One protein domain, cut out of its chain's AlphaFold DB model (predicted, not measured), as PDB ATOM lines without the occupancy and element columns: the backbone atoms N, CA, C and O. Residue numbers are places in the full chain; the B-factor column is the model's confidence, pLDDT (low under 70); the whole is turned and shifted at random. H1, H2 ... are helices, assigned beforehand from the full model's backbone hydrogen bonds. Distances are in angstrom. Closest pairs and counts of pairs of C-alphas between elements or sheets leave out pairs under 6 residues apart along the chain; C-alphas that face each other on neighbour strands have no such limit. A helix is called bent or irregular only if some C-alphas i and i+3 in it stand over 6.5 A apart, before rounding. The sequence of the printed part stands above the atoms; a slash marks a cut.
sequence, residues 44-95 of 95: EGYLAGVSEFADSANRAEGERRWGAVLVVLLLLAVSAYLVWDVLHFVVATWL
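What this domain is: This is residues 44 to 95 of the 95 residues of an uncharacterized protein of Pseudonocardia sp. 73-21 (UniProt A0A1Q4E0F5). Two helices, neither of them bent, meet near their ends in an open L, a shorter arm H1 of 22.0 A and a longer arm H2 of 43.5 A, with a turn of loop at the corner. Beyond that corner both arms stand free, residues 44 to 56 and 70 to 95. The printed part has 52 residues, all helix by class, in the order H1, H2 with no named strand; it is extended, with a radius of gyration of the C-alphas of 17.2 A, and flat, spanning 49 by 32 by 9 A.

Where its parts are: Find C-alpha 44 at (11.611, -21.760, 10.296); from there H1, residues 44 to 59, runs 22.0 A. H2, residues 65 to 94, runs 43.5 A from C-alpha 65 at (19.686, -0.761, 25.279) to C-alpha 94 at (-1.438, 16.591, -8.592).

How they stand to each other: Look at Ala 57 and Arg 65, whose C-alphas, the closest of H1 and H2, are 7.9 A apart: the helices are close but not clearly touching. They run opposite ways at a steep tilt of 63 degrees. In H1 and H2 every O i to N i+4 pair is within hydrogen-bond range.

The domain as a whole: The C-alphas farthest apart, of Gly 62 and Leu 95, are 50.1 A apart. The printed part has no cut, and the link from H1 to H2 is tight. Look for pLDDT under 70 at residues 44 to 65.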
ATOM      1  N   GLU A  44      11.604 -21.489   8.856       57.88
ATOM      2  CA  GLU A  44      11.611 -21.760  10.296       57.88
ATOM      3  C   GLU A  44      12.873 -21.223  10.989       57.88
ATOM      4  O   GLU A  44      12.786 -20.726  12.109       57.88
ATOM      5  N   GLY A  45      14.028 -21.232  10.311       58.56
ATOM      6  CA  GLY A  45      15.266 -20.621  10.803       58.56
ATOM      7  C   GLY A  45      15.191 -19.094  10.871       58.56
ATOM      8  O   GLY A  45      15.709 -18.493  11.811       58.56
ATOM      9  N   TYR A  46      14.483 -18.459   9.932       55.44
ATOM     10  CA  TYR A  46      14.239 -17.013   9.971       55.44
ATOM     11  C   TYR A  46      13.306 -16.632  11.128       55.44
ATOM     12  O   TYR A  46      13.561 -15.662  11.838       55.44
ATOM     13  N   LEU A  47      12.253 -17.423  11.367       60.53
ATOM     14  CA  LEU A  47      11.303 -17.183  12.457       60.53
ATOM     15  C   LEU A  47      11.928 -17.439  13.839       60.53
ATOM     16  O   LEU A  47      11.718 -16.652  14.762       60.53
ATOM     17  N   ALA A  48      12.747 -18.489  13.960       61.00
ATOM     18  CA  ALA A  48      13.551 -18.747  15.152       61.00
ATOM     19  C   ALA A  48      14.554 -17.610  15.402       61.00
ATOM     20  O   ALA A  48      14.648 -17.121  16.525       61.00
ATOM     21  N   GLY A  49      15.209 -17.113  14.347       60.41
ATOM     22  CA  GLY A  49      16.096 -15.954  14.423       60.41
ATOM     23  C   GLY A  49      15.377 -14.686  14.887       60.41
ATOM     24  O   GLY A  49      15.891 -13.977  15.744       60.41
ATOM     25  N   VAL A  50      14.162 -14.418  14.398       63.94
ATOM     26  CA  VAL A  50      13.348 -13.271  14.842       63.94
ATOM     27  C   VAL A  50      12.917 -13.415  16.305       63.94
ATOM     28  O   VAL A  50      12.985 -12.439  17.051       63.94
ATOM     29  N   SER A  51      12.512 -14.613  16.737       64.81
ATOM     30  CA  SER A  51      12.129 -14.874  18.133       64.81
ATOM     31  C   SER A  51      13.319 -14.732  19.087       64.81
ATOM     32  O   SER A  51      13.190 -14.123  20.144       64.81
ATOM     33  N   GLU A  52      14.492 -15.232  18.698       66.00
ATOM     34  CA  GLU A  52      15.729 -15.108  19.473       66.00
ATOM     35  C   GLU A  52      16.246 -13.660  19.493       66.00
ATOM     36  O   GLU A  52      16.748 -13.188  20.515       66.00
ATOM     37  N   PHE A  53      16.049 -12.897  18.413       64.25
ATOM     38  CA  PHE A  53      16.287 -11.451  18.398       64.25
ATOM     39  C   PHE A  53      15.329 -10.696  19.321       64.25
ATOM     40  O   PHE A  53      15.761  -9.783  20.018       64.25
ATOM     41  N   ALA A  54      14.050 -11.070  19.357       67.88
ATOM     42  CA  ALA A  54      13.074 -10.456  20.250       67.88
ATOM     43  C   ALA A  54      13.406 -10.741  21.725       67.88
ATOM     44  O   ALA A  54      13.454  -9.809  22.530       67.88
ATOM     45  N   ASP A  55      13.725 -11.992  22.062       63.31
ATOM     46  CA  ASP A  55      14.103 -12.390  23.422       63.31
ATOM     47  C   ASP A  55      15.457 -11.807  23.848       63.31
ATOM     48  O   ASP A  55      15.597 -11.329  24.975       63.31
ATOM     49  N   SER A  56      16.455 -11.766  22.959       59.56
ATOM     50  CA  SER A  56      17.756 -11.143  23.249       59.56
ATOM     51  C   SER A  56      17.672  -9.618  23.336       59.56
ATOM     52  O   SER A  56      18.325  -9.032  24.199       59.56
ATOM     53  N   ALA A  57      16.821  -8.965  22.539       59.66
ATOM     54  CA  ALA A  57      16.547  -7.533  22.656       59.66
ATOM     55  C   ALA A  57      15.840  -7.186  23.973       59.66
ATOM     56  O   ALA A  57      16.114  -6.133  24.557       59.66
ATOM     57  N   ASN A  58      14.971  -8.073  24.468       61.19
ATOM     58  CA  ASN A  58      14.338  -7.911  25.774       61.19
ATOM     59  C   ASN A  58      15.310  -8.209  26.930       61.19
ATOM     60  O   ASN A  58      15.245  -7.546  27.961       61.19
ATOM     61  N   ARG A  59      16.242  -9.156  26.745       60.62
ATOM     62  CA  ARG A  59      17.233  -9.576  27.754       60.62
ATOM     63  C   ARG A  59      18.504  -8.720  27.791       60.62
ATOM     64  O   ARG A  59      19.220  -8.753  28.788       60.62
ATOM     65  N   ALA A  60      18.786  -7.921  26.761       56.22
ATOM     66  CA  ALA A  60      19.860  -6.920  26.727       56.22
ATOM     67  C   ALA A  60      19.538  -5.691  27.610       56.22
ATOM     68  O   ALA A  60      19.749  -4.536  27.232       56.22
ATOM     69  N   GLU A  61      18.989  -5.945  28.794       56.03
ATOM     70  CA  GLU A  61      18.533  -4.971  29.769       56.03
ATOM     71  C   GLU A  61      19.742  -4.473  30.579       56.03
ATOM     72  O   GLU A  61      20.101  -4.984  31.634       56.03
ATOM     73  N   GLY A  62      20.434  -3.493  29.996       63.78
ATOM     74  CA  GLY A  62      21.559  -2.743  30.558       63.78
ATOM     75  C   GLY A  62      21.844  -1.514  29.685       63.78
ATOM     76  O   GLY A  62      21.270  -1.396  28.605       63.78
ATOM     77  N   GLU A  63      22.719  -0.597  30.116       57.84
ATOM     78  CA  GLU A  63      22.975   0.744  29.529       57.84
ATOM     79  C   GLU A  63      23.135   0.790  27.987       57.84
ATOM     80  O   GLU A  63      22.887   1.817  27.356       57.84
ATOM     81  N   ARG A  64      23.467  -0.340  27.350       64.75
ATOM     82  CA  ARG A  64      23.539  -0.528  25.890       64.75
ATOM     83  C   ARG A  64      22.179  -0.548  25.162       64.75
ATOM     84  O   ARG A  64      22.161  -0.322  23.951       64.75
ATOM     85  N   ARG A  65      21.050  -0.757  25.858       68.38
ATOM     86  CA  ARG A  65      19.686  -0.761  25.279       68.38
ATOM     87  C   ARG A  65      19.318   0.592  24.672       68.38
ATOM     88  O   ARG A  65      18.694   0.638  23.617       68.38
ATOM     89  N   TRP A  66      19.775   1.688  25.277       74.50
ATOM     90  CA  TRP A  66      19.544   3.041  24.764       74.50
ATOM     91  C   TRP A  66      20.175   3.273  23.390       74.50
ATOM     92  O   TRP A  66      19.558   3.917  22.547       74.50
ATOM     93  N   GLY A  67      21.357   2.705  23.128       81.69
ATOM     94  CA  GLY A  67      22.010   2.805  21.820       81.69
ATOM     95  C   GLY A  67      21.225   2.085  20.723       81.69
ATOM     96  O   GLY A  67      20.976   2.655  19.665       81.69
ATOM     97  N   ALA A  68      20.772   0.860  20.998       80.25
ATOM     98  CA  ALA A  68      19.946   0.100  20.061       80.25
ATOM     99  C   ALA A  68      18.596   0.791  19.798       80.25
ATOM    100  O   ALA A  68      18.200   0.952  18.645       80.25
ATOM    101  N   VAL A  69      17.925   1.268  20.852       82.81
ATOM    102  CA  VAL A  69      16.664   2.019  20.734       82.81
ATOM    103  C   VAL A  69      16.859   3.296  19.918       82.81
ATOM    104  O   VAL A  69      16.050   3.575  19.037       82.81
ATOM    105  N   LEU A  70      17.942   4.044  20.147       86.31
ATOM    106  CA  LEU A  70      18.252   5.248  19.376       86.31
ATOM    107  C   LEU A  70      18.430   4.934  17.887       86.31
ATOM    108  O   LEU A  70      17.866   5.634  17.054       86.31
ATOM    109  N   VAL A  71      19.166   3.872  17.546       90.62
ATOM    110  CA  VAL A  71      19.354   3.453  16.146       90.62
ATOM    111  C   VAL A  71      18.021   3.086  15.500       90.62
ATOM    112  O   VAL A  71      17.740   3.536  14.391       90.62
ATOM    113  N   VAL A  72      17.172   2.322  16.193       91.50
ATOM    114  CA  VAL A  72      15.836   1.967  15.688       91.50
ATOM    115  C   VAL A  72      14.984   3.217  15.476       91.50
ATOM    116  O   VAL A  72      14.380   3.370  14.417       91.50
ATOM    117  N   LEU A  73      14.972   4.147  16.433       93.31
ATOM    118  CA  LEU A  73      14.240   5.408  16.297       93.31
ATOM    119  C   LEU A  73      14.764   6.258  15.134       93.31
ATOM    120  O   LEU A  73      13.959   6.826  14.402       93.31
ATOM    121  N   LEU A  74      16.081   6.316  14.925       96.44
ATOM    122  CA  LEU A  74      16.681   7.018  13.785       96.44
ATOM    123  C   LEU A  74      16.256   6.392  12.454       96.44
ATOM    124  O   LEU A  74      15.869   7.114  11.539       96.44
ATOM    125  N   LEU A  75      16.274   5.061  12.354       97.12
ATOM    126  CA  LEU A  75      15.811   4.348  11.161       97.12
ATOM    127  C   LEU A  75      14.332   4.635  10.872       97.12
ATOM    128  O   LEU A  75      13.975   4.943   9.735       97.12
ATOM    129  N   LEU A  76      13.483   4.588  11.903       96.56
ATOM    130  CA  LEU A  76      12.063   4.909  11.775       96.56
ATOM    131  C   LEU A  76      11.841   6.373  11.377       96.56
ATOM    132  O   LEU A  76      11.005   6.642  10.518       96.56
ATOM    133  N   ALA A  77      12.604   7.309  11.943       97.44
ATOM    134  CA  ALA A  77      12.516   8.726  11.603       97.44
ATOM    135  C   ALA A  77      12.900   8.988  10.138       97.44
ATOM    136  O   ALA A  77      12.175   9.691   9.435       97.44
ATOM    137  N   VAL A  78      13.990   8.381   9.655       97.81
ATOM    138  CA  VAL A  78      14.394   8.471   8.242       97.81
ATOM    139  C   VAL A  78      13.321   7.869   7.337       97.81
ATOM    140  O   VAL A  78      12.940   8.484   6.346       97.81
ATOM    141  N   SER A  79      12.789   6.696   7.687       97.75
ATOM    142  CA  SER A  79      11.719   6.058   6.917       97.75
ATOM    143  C   SER A  79      10.464   6.935   6.839       97.75
ATOM    144  O   SER A  79       9.947   7.160   5.745       97.75
ATOM    145  N   ALA A  80      10.014   7.488   7.967       97.50
ATOM    146  CA  ALA A  80       8.862   8.384   8.014       97.50
ATOM    147  C   ALA A  80       9.091   9.660   7.193       97.50
ATOM    148  O   ALA A  80       8.192  10.090   6.472       97.50
ATOM    149  N   TYR A  81      10.299  10.231   7.254       98.12
ATOM    150  CA  TYR A  81      10.678  11.383   6.442       98.12
ATOM    151  C   TYR A  81      10.590  11.075   4.943       98.12
ATOM    152  O   TYR A  81       9.988  11.844   4.202       98.12
ATOM    153  N   LEU A  82      11.121   9.930   4.500       98.12
ATOM    154  CA  LEU A  82      11.051   9.519   3.094       98.12
ATOM    155  C   LEU A  82       9.606   9.327   2.625       98.12
ATOM    156  O   LEU A  82       9.243   9.778   1.543       98.12
ATOM    157  N   VAL A  83       8.766   8.685   3.444       98.00
ATOM    158  CA  VAL A  83       7.339   8.515   3.133       98.00
ATOM    159  C   VAL A  83       6.649   9.871   3.009       98.00
ATOM    160  O   VAL A  83       5.882  10.080   2.070       98.00
ATOM    161  N   TRP A  84       6.933  10.796   3.926       97.81
ATOM    162  CA  TRP A  84       6.378  12.146   3.891       97.81
ATOM    163  C   TRP A  84       6.819  12.926   2.649       97.81
ATOM    164  O   TRP A  84       5.985  13.557   2.005       97.81
ATOM    165  N   ASP A  85       8.099  12.851   2.289       97.19
ATOM    166  CA  ASP A  85       8.657  13.516   1.108       97.19
ATOM    167  C   ASP A  85       7.991  13.019  -0.183       97.19
ATOM    168  O   ASP A  85       7.513  13.813  -0.995       97.19
ATOM    169  N   VAL A  86       7.835  11.696  -0.317       96.69
ATOM    170  CA  VAL A  86       7.111  11.079  -1.438       96.69
ATOM    171  C   VAL A  86       5.649  11.523  -1.460       96.69
ATOM    172  O   VAL A  86       5.129  11.874  -2.520       96.69
ATOM    173  N   LEU A  87       4.977  11.536  -0.307       96.81
ATOM    174  CA  LEU A  87       3.584  11.966  -0.214       96.81
ATOM    175  C   LEU A  87       3.428  13.432  -0.640       96.81
ATOM    176  O   LEU A  87       2.534  13.753  -1.421       96.81
ATOM    177  N   HIS A  88       4.316  14.309  -0.165       97.00
ATOM    178  CA  HIS A  88       4.323  15.724  -0.513       97.00
ATOM    179  C   HIS A  88       4.592  15.930  -2.006       97.00
ATOM    180  O   HIS A  88       3.884  16.703  -2.647       97.00
ATOM    181  N   PHE A  89       5.560  15.211  -2.578       94.56
ATOM    182  CA  PHE A  89       5.853  15.243  -4.010       94.56
ATOM    183  C   PHE A  89       4.635  14.861  -4.853       94.56
ATOM    184  O   PHE A  89       4.299  15.560  -5.809       94.56
ATOM    185  N   VAL A  90       3.946  13.780  -4.483       96.25
ATOM    186  CA  VAL A  90       2.712  13.360  -5.154       96.25
ATOM    187  C   VAL A  90       1.652  14.454  -5.020       96.25
ATOM    188  O   VAL A  90       1.156  14.935  -6.032       96.25
ATOM    189  N   VAL A  91       1.340  14.910  -3.806       96.12
ATOM    190  CA  VAL A  91       0.298  15.930  -3.592       96.12
ATOM    191  C   VAL A  91       0.594  17.218  -4.366       96.12
ATOM    192  O   VAL A  91      -0.288  17.706  -5.060       96.12
ATOM    193  N   ALA A  92       1.826  17.725  -4.313       93.81
ATOM    194  CA  ALA A  92       2.240  18.940  -5.020       93.81
ATOM    195  C   ALA A  92       2.290  18.784  -6.549       93.81
ATOM    196  O   ALA A  92       2.280  19.776  -7.266       93.81
ATOM    197  N   THR A  93       2.387  17.555  -7.058       92.75
ATOM    198  CA  THR A  93       2.341  17.285  -8.503       92.75
ATOM    199  C   THR A  93       0.904  17.257  -9.025       92.75
ATOM    200  O   THR A  93       0.663  17.600 -10.180       92.75
ATOM    201  N   TRP A  94      -0.042  16.803  -8.199       80.75
ATOM    202  CA  TRP A  94      -1.438  16.591  -8.592       80.75
ATOM    203  C   TRP A  94      -2.385  17.745  -8.224       80.75
ATOM    204  O   TRP A  94      -3.502  17.769  -8.745       80.75
ATOM    205  N   LEU A  95      -1.969  18.669  -7.350       73.81
ATOM    206  CA  LEU A  95      -2.721  19.860  -6.933       73.81
ATOM    207  C   LEU A  95      -2.114  21.134  -7.532       73.81
ATOM    208  O   LEU A  95      -2.898  21.955  -8.058       73.81
TER     209      LEU A  95